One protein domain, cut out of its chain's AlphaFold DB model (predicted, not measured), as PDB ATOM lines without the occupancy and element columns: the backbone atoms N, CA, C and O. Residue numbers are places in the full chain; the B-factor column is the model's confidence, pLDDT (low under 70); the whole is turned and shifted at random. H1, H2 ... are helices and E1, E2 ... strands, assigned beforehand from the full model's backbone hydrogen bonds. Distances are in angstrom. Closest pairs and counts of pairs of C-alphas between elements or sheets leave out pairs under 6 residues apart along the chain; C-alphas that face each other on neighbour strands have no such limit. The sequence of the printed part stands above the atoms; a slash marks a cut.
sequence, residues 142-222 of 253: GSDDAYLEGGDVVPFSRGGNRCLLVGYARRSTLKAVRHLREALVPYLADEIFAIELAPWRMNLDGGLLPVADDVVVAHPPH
ATOM      1  N   GLY A 142      -1.585  73.056  -6.083       66.81
ATOM      2  CA  GLY A 142      -0.963  74.049  -6.961       66.81
ATOM      3  C   GLY A 142      -1.654  74.036  -8.332       66.81
ATOM      4  O   GLY A 142      -1.843  72.974  -8.915       66.81
ATOM      5  N   SER A 143      -2.079  75.192  -8.837       78.25
ATOM      6  CA  SER A 143      -2.290  75.399 -10.278       78.25
ATOM      7  C   SER A 143      -1.017  75.986 -10.890       78.25
ATOM      8  O   SER A 143      -0.182  76.497 -10.146       78.25
ATOM      9  N   ASP A 144      -0.878  75.974 -12.216       79.12
ATOM     10  CA  ASP A 144       0.330  76.453 -12.921       79.12
ATOM     11  C   ASP A 144       0.762  77.887 -12.531       79.12
ATOM     12  O   ASP A 144       1.941  78.225 -12.559       79.12
ATOM     13  N   ASP A 145      -0.184  78.734 -12.119       89.69
ATOM     14  CA  ASP A 145       0.015  80.115 -11.652       89.69
ATOM     15  C   ASP A 145       0.016  80.272 -10.111       89.69
ATOM     16  O   ASP A 145       0.027  81.391  -9.591       89.69
ATOM     17  N   ALA A 146      -0.026  79.173  -9.355       94.75
ATOM     18  CA  ALA A 146      -0.068  79.162  -7.894       94.75
ATOM     19  C   ALA A 146       1.178  78.496  -7.304       94.75
ATOM     20  O   ALA A 146       1.154  77.318  -6.959       94.75
ATOM     21  N   TYR A 147       2.252  79.267  -7.157       95.56
ATOM     22  CA  TYR A 147       3.513  78.829  -6.559       95.56
ATOM     23  C   TYR A 147       3.594  79.142  -5.055       95.56
ATOM     24  O   TYR A 147       3.025  80.134  -4.596       95.56
ATOM     25  N   LEU A 148       4.294  78.286  -4.307       96.94
ATOM     26  CA  LEU A 148       4.582  78.385  -2.872       96.94
ATOM     27  C   LEU A 148       5.974  77.793  -2.619       96.94
ATOM     28  O   LEU A 148       6.170  76.603  -2.863       96.94
ATOM     29  N   GLU A 149       6.909  78.593  -2.116       97.12
ATOM     30  CA  GLU A 149       8.242  78.137  -1.692       97.12
ATOM     31  C   GLU A 149       8.358  78.192  -0.160       97.12
ATOM     32  O   GLU A 149       7.776  79.056   0.496       97.12
ATOM     33  N   GLY A 150       9.103  77.257   0.427       96.88
ATOM     34  CA  GLY A 150       9.161  77.073   1.876       96.88
ATOM     35  C   GLY A 150       9.741  78.252   2.655       96.88
ATOM     36  O   GLY A 150       9.260  78.516   3.755       96.88
ATOM     37  N   GLY A 151      10.661  79.037   2.081       96.62
ATOM     38  CA  GLY A 151      11.140  80.274   2.713       96.62
ATOM     39  C   GLY A 151      10.051  81.339   2.931       96.62
ATOM     40  O   GLY A 151      10.237  82.281   3.704       96.62
ATOM     41  N   ASP A 152       8.893  81.227   2.270       97.62
ATOM     42  CA  ASP A 152       7.749  82.105   2.531       97.62
ATOM     43  C   ASP A 152       6.841  81.621   3.659       97.62
ATOM     44  O   ASP A 152       5.998  82.399   4.096       97.62
ATOM     45  N   VAL A 153       6.980  80.379   4.130       96.94
ATOM     46  CA  VAL A 153       6.074  79.774   5.110       96.94
ATOM     47  C   VAL A 153       6.775  79.627   6.450       96.94
ATOM     48  O   VAL A 153       7.698  78.834   6.601       96.94
ATOM     49  N   VAL A 154       6.284  80.359   7.447       94.81
ATOM     50  CA  VAL A 154       6.827  80.354   8.807       94.81
ATOM     51  C   VAL A 154       5.750  79.872   9.787       94.81
ATOM     52  O   VAL A 154       4.805  80.615  10.087       94.81
ATOM     53  N   PRO A 155       5.843  78.623  10.275       93.31
ATOM     54  CA  PRO A 155       4.982  78.108  11.330       93.31
ATOM     55  C   PRO A 155       5.228  78.793  12.679       93.31
ATOM     56  O   PRO A 155       6.344  78.841  13.191       93.31
ATOM     57  N   PHE A 156       4.163  79.268  13.319       89.69
ATOM     58  CA  PHE A 156       4.226  79.869  14.649       89.69
ATOM     59  C   PHE A 156       2.982  79.535  15.477       89.69
ATOM     60  O   PHE A 156       2.010  78.966  14.979       89.69
ATOM     61  N   SER A 157       3.010  79.883  16.763       85.56
ATOM     62  CA  SER A 157       1.844  79.764  17.634       85.56
ATOM     63  C   SER A 157       1.458  81.106  18.223       85.56
ATOM     64  O   SER A 157       2.318  81.920  18.552       85.56
ATOM     65  N   ARG A 158       0.153  81.326  18.376       82.56
ATOM     66  CA  ARG A 158      -0.398  82.503  19.046       82.56
ATOM     67  C   ARG A 158      -1.619  82.098  19.852       82.56
ATOM     68  O   ARG A 158      -2.584  81.600  19.288       82.56
ATOM     69  N   GLY A 159      -1.581  82.306  21.167       83.06
ATOM     70  CA  GLY A 159      -2.712  81.978  22.042       83.06
ATOM     71  C   GLY A 159      -3.125  80.499  22.003       83.06
ATOM     72  O   GLY A 159      -4.296  80.198  22.198       83.06
ATOM     73  N   GLY A 160      -2.188  79.587  21.714       83.56
ATOM     74  CA  GLY A 160      -2.454  78.152  21.557       83.56
ATOM     75  C   GLY A 160      -2.918  77.727  20.160       83.56
ATOM     76  O   GLY A 160      -3.043  76.529  19.919       83.56
ATOM     77  N   ASN A 161      -3.116  78.667  19.232       89.75
ATOM     78  CA  ASN A 161      -3.467  78.361  17.846       89.75
ATOM     79  C   ASN A 161      -2.217  77.976  17.041       89.75
ATOM     80  O   ASN A 161      -1.127  78.513  17.264       89.75
ATOM     81  N   ARG A 162      -2.390  77.050  16.096       93.56
ATOM     82  CA  ARG A 162      -1.427  76.636  15.069       93.56
ATOM     83  C   ARG A 162      -1.533  77.606  13.901       93.56
ATOM     84  O   ARG A 162      -2.519  77.576  13.158       93.56
ATOM     85  N   CYS A 163      -0.562  78.494  13.750       93.69
ATOM     86  CA  CYS A 163      -0.642  79.588  12.793       93.69
ATOM     87  C   CYS A 163       0.467  79.501  11.748       93.69
ATOM     88  O   CYS A 163       1.608  79.180  12.064       93.69
ATOM     89  N   LEU A 164       0.157  79.850  10.503       95.62
ATOM     90  CA  LEU A 164       1.169  80.044   9.465       95.62
ATOM     91  C   LEU A 164       1.266  81.518   9.110       95.62
ATOM     92  O   LEU A 164       0.250  82.158   8.839       95.62
ATOM     93  N   LEU A 165       2.482  82.050   9.082       95.56
ATOM     94  CA  LEU A 165       2.777  83.309   8.416       95.56
ATOM     95  C   LEU A 165       3.250  82.981   7.004       95.56
ATOM     96  O   LEU A 165       4.173  82.185   6.851       95.56
ATOM     97  N   VAL A 166       2.603  83.548   5.987       97.50
ATOM     98  CA  VAL A 166       2.920  83.250   4.589       97.50
ATOM     99  C   VAL A 166       3.172  84.528   3.803       97.50
ATOM    100  O   VAL A 166       2.266  85.343   3.611       97.50
ATOM    101  N   GLY A 167       4.407  84.702   3.341       97.19
ATOM    102  CA  GLY A 167       4.775  85.765   2.411       97.19
ATOM    103  C   GLY A 167       4.187  85.522   1.022       97.19
ATOM    104  O   GLY A 167       4.099  84.384   0.572       97.19
ATOM    105  N   TYR A 168       3.789  86.578   0.311       96.94
ATOM    106  CA  TYR A 168       3.451  86.488  -1.109       96.94
ATOM    107  C   TYR A 168       3.989  87.684  -1.899       96.94
ATOM    108  O   TYR A 168       3.940  88.813  -1.418       96.94
ATOM    109  N   ALA A 169       4.513  87.417  -3.103       93.75
ATOM    110  CA  ALA A 169       4.785  88.355  -4.205       93.75
ATOM    111  C   ALA A 169       5.634  87.668  -5.294       93.75
ATOM    112  O   ALA A 169       5.158  87.458  -6.405       93.75
ATOM    113  N   ARG A 170       6.903  87.339  -4.984       92.25
ATOM    114  CA  ARG A 170       7.889  86.838  -5.965       92.25
ATOM    115  C   ARG A 170       7.963  85.317  -6.051       92.25
ATOM    116  O   ARG A 170       8.020  84.784  -7.154       92.25
ATOM    117  N   ARG A 171       8.061  84.647  -4.898       94.56
ATOM    118  CA  ARG A 171       8.292  83.195  -4.781       94.56
ATOM    119  C   ARG A 171       7.091  82.413  -4.276       94.56
ATOM    120  O   ARG A 171       7.041  81.206  -4.477       94.56
ATOM    121  N   SER A 172       6.087  83.121  -3.766       96.44
ATOM    122  CA  SER A 172       4.769  82.586  -3.431       96.44
ATOM    123  C   SER A 172       3.663  83.527  -3.914       96.44
ATOM    124  O   SER A 172       3.831  84.750  -3.862       96.44
ATOM    125  N   THR A 173       2.530  82.995  -4.389       97.06
ATOM    126  CA  THR A 173       1.363  83.813  -4.771       97.06
ATOM    127  C   THR A 173       0.277  83.810  -3.714       97.06
ATOM    128  O   THR A 173       0.030  82.813  -3.041       97.06
ATOM    129  N   LEU A 174      -0.507  84.892  -3.672       96.69
ATOM    130  CA  LEU A 174      -1.737  84.927  -2.881       96.69
ATOM    131  C   LEU A 174      -2.724  83.812  -3.282       96.69
ATOM    132  O   LEU A 174      -3.504  83.347  -2.455       96.69
ATOM    133  N   LYS A 175      -2.692  83.361  -4.545       96.38
ATOM    134  CA  LYS A 175      -3.499  82.226  -5.010       96.38
ATOM    135  C   LYS A 175      -3.076  80.925  -4.322       96.38
ATOM    136  O   LYS A 175      -3.939  80.227  -3.800       96.38
ATOM    137  N   ALA A 176      -1.776  80.650  -4.240       96.75
ATOM    138  CA  ALA A 176      -1.262  79.494  -3.512       96.75
ATOM    139  C   ALA A 176      -1.591  79.564  -2.017       96.75
ATOM    140  O   ALA A 176      -2.042  78.573  -1.455       96.75
ATOM    141  N   VAL A 177      -1.491  80.746  -1.394       96.94
ATOM    142  CA  VAL A 177      -1.897  80.956   0.011       96.94
ATOM    143  C   VAL A 177      -3.368  80.584   0.238       96.94
ATOM    144  O   VAL A 177      -3.713  79.983   1.256       96.94
ATOM    145  N   ARG A 178      -4.256  80.908  -0.711       95.81
ATOM    146  CA  ARG A 178      -5.681  80.541  -0.632       95.81
ATOM    147  C   ARG A 178      -5.888  79.031  -0.737       95.81
ATOM    148  O   ARG A 178      -6.606  78.481   0.092       95.81
ATOM    149  N   HIS A 179      -5.226  78.365  -1.683       95.50
ATOM    150  CA  HIS A 179      -5.292  76.903  -1.801       95.50
ATOM    151  C   HIS A 179      -4.706  76.204  -0.566       95.50
ATOM    152  O   HIS A 179      -5.263  75.220  -0.086       95.50
ATOM    153  N   LEU A 180      -3.621  76.745  -0.007       95.75
ATOM    154  CA  LEU A 180      -3.026  76.266   1.236       95.75
ATOM    155  C   LEU A 180      -4.017  76.386   2.400       95.75
ATOM    156  O   LEU A 180      -4.202  75.441   3.159       95.75
ATOM    157  N   ARG A 181      -4.719  77.520   2.513       95.81
ATOM    158  CA  ARG A 181      -5.765  77.710   3.527       95.81
ATOM    159  C   ARG A 181      -6.882  76.678   3.396       95.81
ATOM    160  O   ARG A 181      -7.307  76.143   4.412       95.81
ATOM    161  N   GLU A 182      -7.350  76.407   2.183       94.44
ATOM    162  CA  GLU A 182      -8.387  75.396   1.928       94.44
ATOM    163  C   GLU A 182      -7.929  73.980   2.299       94.44
ATOM    164  O   GLU A 182      -8.727  73.197   2.808       94.44
ATOM    165  N   ALA A 183      -6.653  73.660   2.068       94.06
ATOM    166  CA  ALA A 183      -6.089  72.351   2.381       94.06
ATOM    167  C   ALA A 183      -5.834  72.155   3.886       94.06
ATOM    168  O   ALA A 183      -6.024  71.056   4.406       94.06
ATOM    169  N   LEU A 184      -5.389  73.202   4.588       96.31
ATOM    170  CA  LEU A 184      -4.903  73.071   5.963       96.31
ATOM    171  C   LEU A 184      -5.909  73.485   7.028       96.31
ATOM    172  O   LEU A 184      -5.873  72.913   8.113       96.31
ATOM    173  N   VAL A 185      -6.785  74.456   6.776       96.06
ATOM    174  CA  VAL A 185      -7.688  74.980   7.811       96.06
ATOM    175  C   VAL A 185      -9.020  74.226   7.799       96.06
ATOM    176  O   VAL A 185      -9.636  74.126   6.736       96.06
ATOM    177  N   PRO A 186      -9.529  73.733   8.950       94.88
ATOM    178  CA  PRO A 186      -8.990  73.841  10.321       94.88
ATOM    179  C   PRO A 186      -8.133  72.634  10.776       94.88
ATOM    180  O   PRO A 186      -7.832  72.472  11.958       94.88
ATOM    181  N   TYR A 187      -7.803  71.715   9.872       93.88
ATOM    182  CA  TYR A 187      -7.271  70.395  10.224       93.88
ATOM    183  C   TYR A 187      -5.809  70.428  10.691       93.88
ATOM    184  O   TYR A 187      -5.482  69.940  11.774       93.88
ATOM    185  N   LEU A 188      -4.934  71.028   9.888       95.31
ATOM    186  CA  LEU A 188      -3.489  71.125  10.101       95.31
ATOM    187  C   LEU A 188      -3.031  72.534  10.478       95.31
ATOM    188  O   LEU A 188      -1.900  72.689  10.914       95.31
ATOM    189  N   ALA A 189      -3.876  73.549  10.341       96.06
ATOM    190  CA  ALA A 189      -3.634  74.895  10.847       96.06
ATOM    191  C   ALA A 189      -4.961  75.503  11.302       96.06
ATOM    192  O   ALA A 189      -6.012  75.182  10.754       96.06
ATOM    193  N   ASP A 190      -4.911  76.398  12.279       96.38
ATOM    194  CA  ASP A 190      -6.089  77.120  12.761       96.38
ATOM    195  C   ASP A 190      -6.241  78.453  12.011       96.38
ATOM    196  O   ASP A 190      -7.345  78.852  11.642       96.38
ATOM    197  N   GLU A 191      -5.117  79.117  11.717       95.62
ATOM    198  CA  GLU A 191      -5.081  80.417  11.044       95.62
ATOM    199  C   GLU A 191      -3.901  80.514  10.063       95.62
ATOM    200  O   GLU A 191      -2.814  79.991  10.310       95.62
ATOM    201  N   ILE A 192      -4.101  81.233   8.955       97.19
ATOM    202  CA  ILE A 192      -3.033  81.608   8.019       97.19
ATOM    203  C   ILE A 192      -3.056  83.125   7.840       97.19
ATOM    204  O   ILE A 192      -4.075  83.696   7.446       97.19
ATOM    205  N   PHE A 193      -1.918  83.761   8.096       96.00
ATOM    206  CA  PHE A 193      -1.686  85.187   7.925       96.00
ATOM    207  C   PHE A 193      -0.872  85.417   6.658       96.00
ATOM    208  O   PHE A 193       0.289  85.025   6.581       96.00
ATOM    209  N   ALA A 194      -1.475  86.063   5.664       96.94
ATOM    210  CA  ALA A 194      -0.790  86.425   4.430       96.94
ATOM    211  C   ALA A 194      -0.114  87.796   4.576       96.94
ATOM    212  O   ALA A 194      -0.765  88.756   4.994       96.94
ATOM    213  N   ILE A 195       1.158  87.905   4.192       94.44
ATOM    214  CA  ILE A 195       1.907  89.166   4.159       94.44
ATOM    215  C   ILE A 195       2.367  89.439   2.733       94.44
ATOM    216  O   ILE A 195       3.091  88.640   2.143       94.44
ATOM    217  N   GLU A 196       2.003  90.602   2.199       95.25
ATOM    218  CA  GLU A 196       2.565  91.065   0.933       95.25
ATOM    219  C   GLU A 196       4.025  91.471   1.112       95.25
ATOM    220  O   GLU A 196       4.360  92.298   1.965       95.25
ATOM    221  N   LEU A 197       4.903  90.901   0.295       93.00
ATOM    222  CA  LEU A 197       6.324  91.202   0.329       93.00
ATOM    223  C   LEU A 197       6.668  92.332  -0.638       93.00
ATOM    224  O   LEU A 197       6.135  92.435  -1.743       93.00
ATOM    225  N   ALA A 198       7.635  93.161  -0.246       89.12
ATOM    226  CA  ALA A 198       8.171  94.179  -1.137       89.12
ATOM    227  C   ALA A 198       8.826  93.539  -2.387       89.12
ATOM    228  O   ALA A 198       9.443  92.478  -2.262       89.12
ATOM    229  N   PRO A 199       8.814  94.198  -3.564       85.94
ATOM    230  CA  PRO A 199       9.260  93.592  -4.831       85.94
ATOM    231  C   PRO A 199      10.717  93.112  -4.883       85.94
ATOM    232  O   PRO A 199      11.086  92.348  -5.768       85.94
ATOM    233  N   TRP A 200      11.569  93.578  -3.972       85.44
ATOM    234  CA  TRP A 200      12.982  93.196  -3.879       85.44
ATOM    235  C   TRP A 200      13.223  92.016  -2.927       85.44
ATOM    236  O   TRP A 200      14.306  91.428  -2.933       85.44
ATOM    237  N   ARG A 201      12.233  91.652  -2.106       89.81
ATOM    238  CA  ARG A 201      12.326  90.542  -1.160       89.81
ATOM    239  C   ARG A 201      12.078  89.225  -1.892       89.81
ATOM    240  O   ARG A 201      11.111  89.110  -2.637       89.81
ATOM    241  N   MET A 202      12.968  88.255  -1.695       90.94
ATOM    242  CA  MET A 202      12.829  86.923  -2.292       90.94
ATOM    243  C   MET A 202      11.770  86.102  -1.561       90.94
ATOM    244  O   MET A 202      10.779  85.732  -2.180       90.94
ATOM    245  N   ASN A 203      11.971  85.915  -0.257       94.50
ATOM    246  CA  ASN A 203      11.105  85.139   0.619       94.50
ATOM    247  C   ASN A 203      10.910  85.853   1.968       94.50
ATOM    248  O   ASN A 203      11.680  86.764   2.308       94.50
ATOM    249  N   LEU A 204       9.874  85.471   2.717       95.06
ATOM    250  CA  LEU A 204       9.540  86.026   4.033       95.06
ATOM    251  C   LEU A 204      10.673  85.858   5.057       95.06
ATOM    252  O   LEU A 204      11.020  86.831   5.727       95.06
ATOM    253  N   ASP A 205      11.271  84.671   5.147       92.44
ATOM    254  CA  ASP A 205      12.297  84.311   6.136       92.44
ATOM    255  C   ASP A 205      13.573  85.173   6.069       92.44
ATOM    256  O   ASP A 205      14.200  85.469   7.085       92.44
ATOM    257  N   GLY A 206      13.921  85.695   4.893       89.44
ATOM    258  CA  GLY A 206      15.009  86.660   4.738       89.44
ATOM    259  C   GLY A 206      14.691  88.056   5.296       89.44
ATOM    260  O   GLY A 206      15.567  88.928   5.313       89.44
ATOM    261  N   GLY A 207      13.436  88.325   5.667       87.62
ATOM    262  CA  GLY A 207      12.946  89.635   6.093       87.62
ATOM    263  C   GLY A 207      12.245  89.666   7.447       87.62
ATOM    264  O   GLY A 207      12.290  90.714   8.088       87.62
ATOM    265  N   LEU A 208      11.609  88.579   7.882       90.38
ATOM    266  CA  LEU A 208      10.871  88.502   9.139       90.38
ATOM    267  C   LEU A 208      10.822  87.054   9.638       90.38
ATOM    268  O   LEU A 208      10.279  86.188   8.961       90.38
ATOM    269  N   LEU A 209      11.331  86.818  10.848       89.81
ATOM    270  CA  LEU A 209      11.287  85.522  11.526       89.81
ATOM    271  C   LEU A 209      10.945  85.697  13.015       89.81
ATOM    272  O   LEU A 209      11.669  86.402  13.726       89.81
ATOM    273  N   PRO A 210       9.874  85.063  13.519       87.94
ATOM    274  CA  PRO A 210       9.691  84.841  14.948       87.94
ATOM    275  C   PRO A 210      10.816  83.950  15.485       87.94
ATOM    276  O   PRO A 210      11.147  82.932  14.884       87.94
ATOM    277  N   VAL A 211      11.413  84.341  16.610       88.12
ATOM    278  CA  VAL A 211      12.503  83.592  17.267       88.12
ATOM    279  C   VAL A 211      12.198  83.264  18.731       88.12
ATOM    280  O   VAL A 211      12.915  82.478  19.345       88.12
ATOM    281  N   ALA A 212      11.141  83.856  19.288       84.25
ATOM    282  CA  ALA A 212      10.550  83.519  20.578       84.25
ATOM    283  C   ALA A 212       9.054  83.883  20.562       84.25
ATOM    284  O   ALA A 212       8.571  84.471  19.593       84.25
ATOM    285  N   ASP A 213       8.332  83.579  21.643       78.56
ATOM    286  CA  ASP A 213       6.886  83.843  21.752       78.56
ATOM    287  C   ASP A 213       6.532  85.332  21.576       78.56
ATOM    288  O   ASP A 213       5.471  85.669  21.053       78.56
ATOM    289  N   ASP A 214       7.435  86.221  21.982       83.88
ATOM    290  CA  ASP A 214       7.282  87.675  21.956       83.88
ATOM    291  C   ASP A 214       8.409  88.396  21.193       83.88
ATOM    292  O   ASP A 214       8.449  89.628  21.165       83.88
ATOM    293  N   VAL A 215       9.308  87.653  20.531       88.81
ATOM    294  CA  VAL A 215      10.453  88.221  19.802       88.81
ATOM    295  C   VAL A 215      10.402  87.862  18.324       88.81
ATOM    296  O   VAL A 215      10.372  86.693  17.937       88.81
ATOM    297  N   VAL A 216      10.490  88.895  17.487       89.44
ATOM    298  CA  VAL A 216      10.607  88.786  16.032       89.44
ATOM    299  C   VAL A 216      11.865  89.517  15.578       89.44
ATOM    300  O   VAL A 216      12.090  90.673  15.937       89.44
ATOM    301  N   VAL A 217      12.667  88.859  14.744       90.81
ATOM    302  CA  VAL A 217      13.747  89.499  13.994       90.81
ATOM    303  C   VAL A 217      13.170  89.954  12.665       90.81
ATOM    304  O   VAL A 217      12.716  89.138  11.868       90.81
ATOM    305  N   ALA A 218      13.185  91.261  12.422       89.81
ATOM    306  CA  ALA A 218      12.710  91.834  11.174       89.81
ATOM    307  C   ALA A 218      13.775  92.740  10.564       89.81
ATOM    308  O   ALA A 218      14.355  93.599  11.230       89.81
ATOM    309  N   HIS A 219      14.000  92.579   9.265       84.94
ATOM    310  CA  HIS A 219      14.712  93.573   8.492       84.94
ATOM    311  C   HIS A 219      13.807  94.807   8.382       84.94
ATOM    312  O   HIS A 219      12.683  94.686   7.882       84.94
ATOM    313  N   PRO A 220      14.264  96.002   8.799       76.88
ATOM    314  CA  PRO A 220      13.450  97.204   8.707       76.88
ATOM    315  C   PRO A 220      13.013  97.420   7.253       76.88
ATOM    316  O   PRO A 220      13.780  97.109   6.332       76.88
ATOM    317  N   PRO A 221      11.795  97.931   7.003       65.25
ATOM    318  CA  PRO A 221      11.383  98.240   5.646       65.25
ATOM    319  C   PRO A 221      12.425  99.181   5.046       65.25
ATOM    320  O   PRO A 221      12.701 100.254   5.589       65.25
ATOM    321  N   HIS A 222      13.034  98.763   3.937       46.91
ATOM    322  CA  HIS A 222      13.828  99.680   3.140       46.91
ATOM    323  C   HIS A 222      12.867 100.803   2.753       46.91
ATOM    324  O   HIS A 222      11.859 100.540   2.092       46.91
TER     325      HIS A 222
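This is residues 142 to 222 of the 253 residues of an uncharacterized protein of Streptomyces sp. SID6648 (UniProt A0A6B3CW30). A small, strongly twisted sheet of three strands, E1, E2 and E3, has the helix H1 over one face, and a short hairpin of E4 and E5 sits on the side of the sheet away from H1, nearest to E1. The 81 printed residues include five named strands and one named helix in the order E1, E2, H1, E3, E4, E5; the larger sheet has the order E1, E2, E3 and is mixed, and E4 and E5 are antiparallel. The class is mixed, helices and strands, with 37 residues, under half, in named elements. The whole is compact, with a radius of gyration of the C-alphas of 12.6 A, and flat, spanning 33 by 33 by 15 A.

In the larger sheet, E1, residues 153 to 158, and E2, residues 161 to 168, form an antiparallel hairpin at 147 degrees; N 156 and O 163 are 2.8 A apart, within hydrogen-bond range. E3, residues 191 to 196, is the parallel neighbour of E2 at 21 degrees, with N 166 and O 193 at 2.8 A. H1, residues 174 to 184, is on this sheet at a height of 9.6 A, over E2 and E3, and runs along the strands, at 14 degrees to E2 on the local plane. This makes two layers, a helix on one face of a sheet. The closest C-alphas of H1 and E3 are those of Arg 181 and Ile 192, 6.5 A apart. E2, H1 and E3 form a strand-helix-strand unit, two parallel neighbour strands with a helix between them in the chain, and its crossover is right-handed. In H1 every O i to N i+4 pair is within hydrogen-bond range. E4, residues 208 to 210, and E5, residues 216 to 218, form an antiparallel hairpin, with N 217 and O 209 at 2.8 A. The closest C-alphas of E1 and E4, Val 154 and Leu 209, are 7.3 A apart; E5 is apart from E1.

E1 begins at C-alpha 153 (6.074, 79.774, 5.110) and is 15.6 A long; E2 is 21.8 A, H1 15.1 A and E3 16.6 A. E5 ends at C-alpha 218 (12.710, 91.834, 11.174).

The C-alphas of Asp 144 and Asp 214, the two farthest apart, are 37.3 A apart. The printed part has no cut, and the link from E3 to E4, 11 residues, is long. Mean pLDDT of the printed part is 90.9; residues 142, 221 and 222 are under 70.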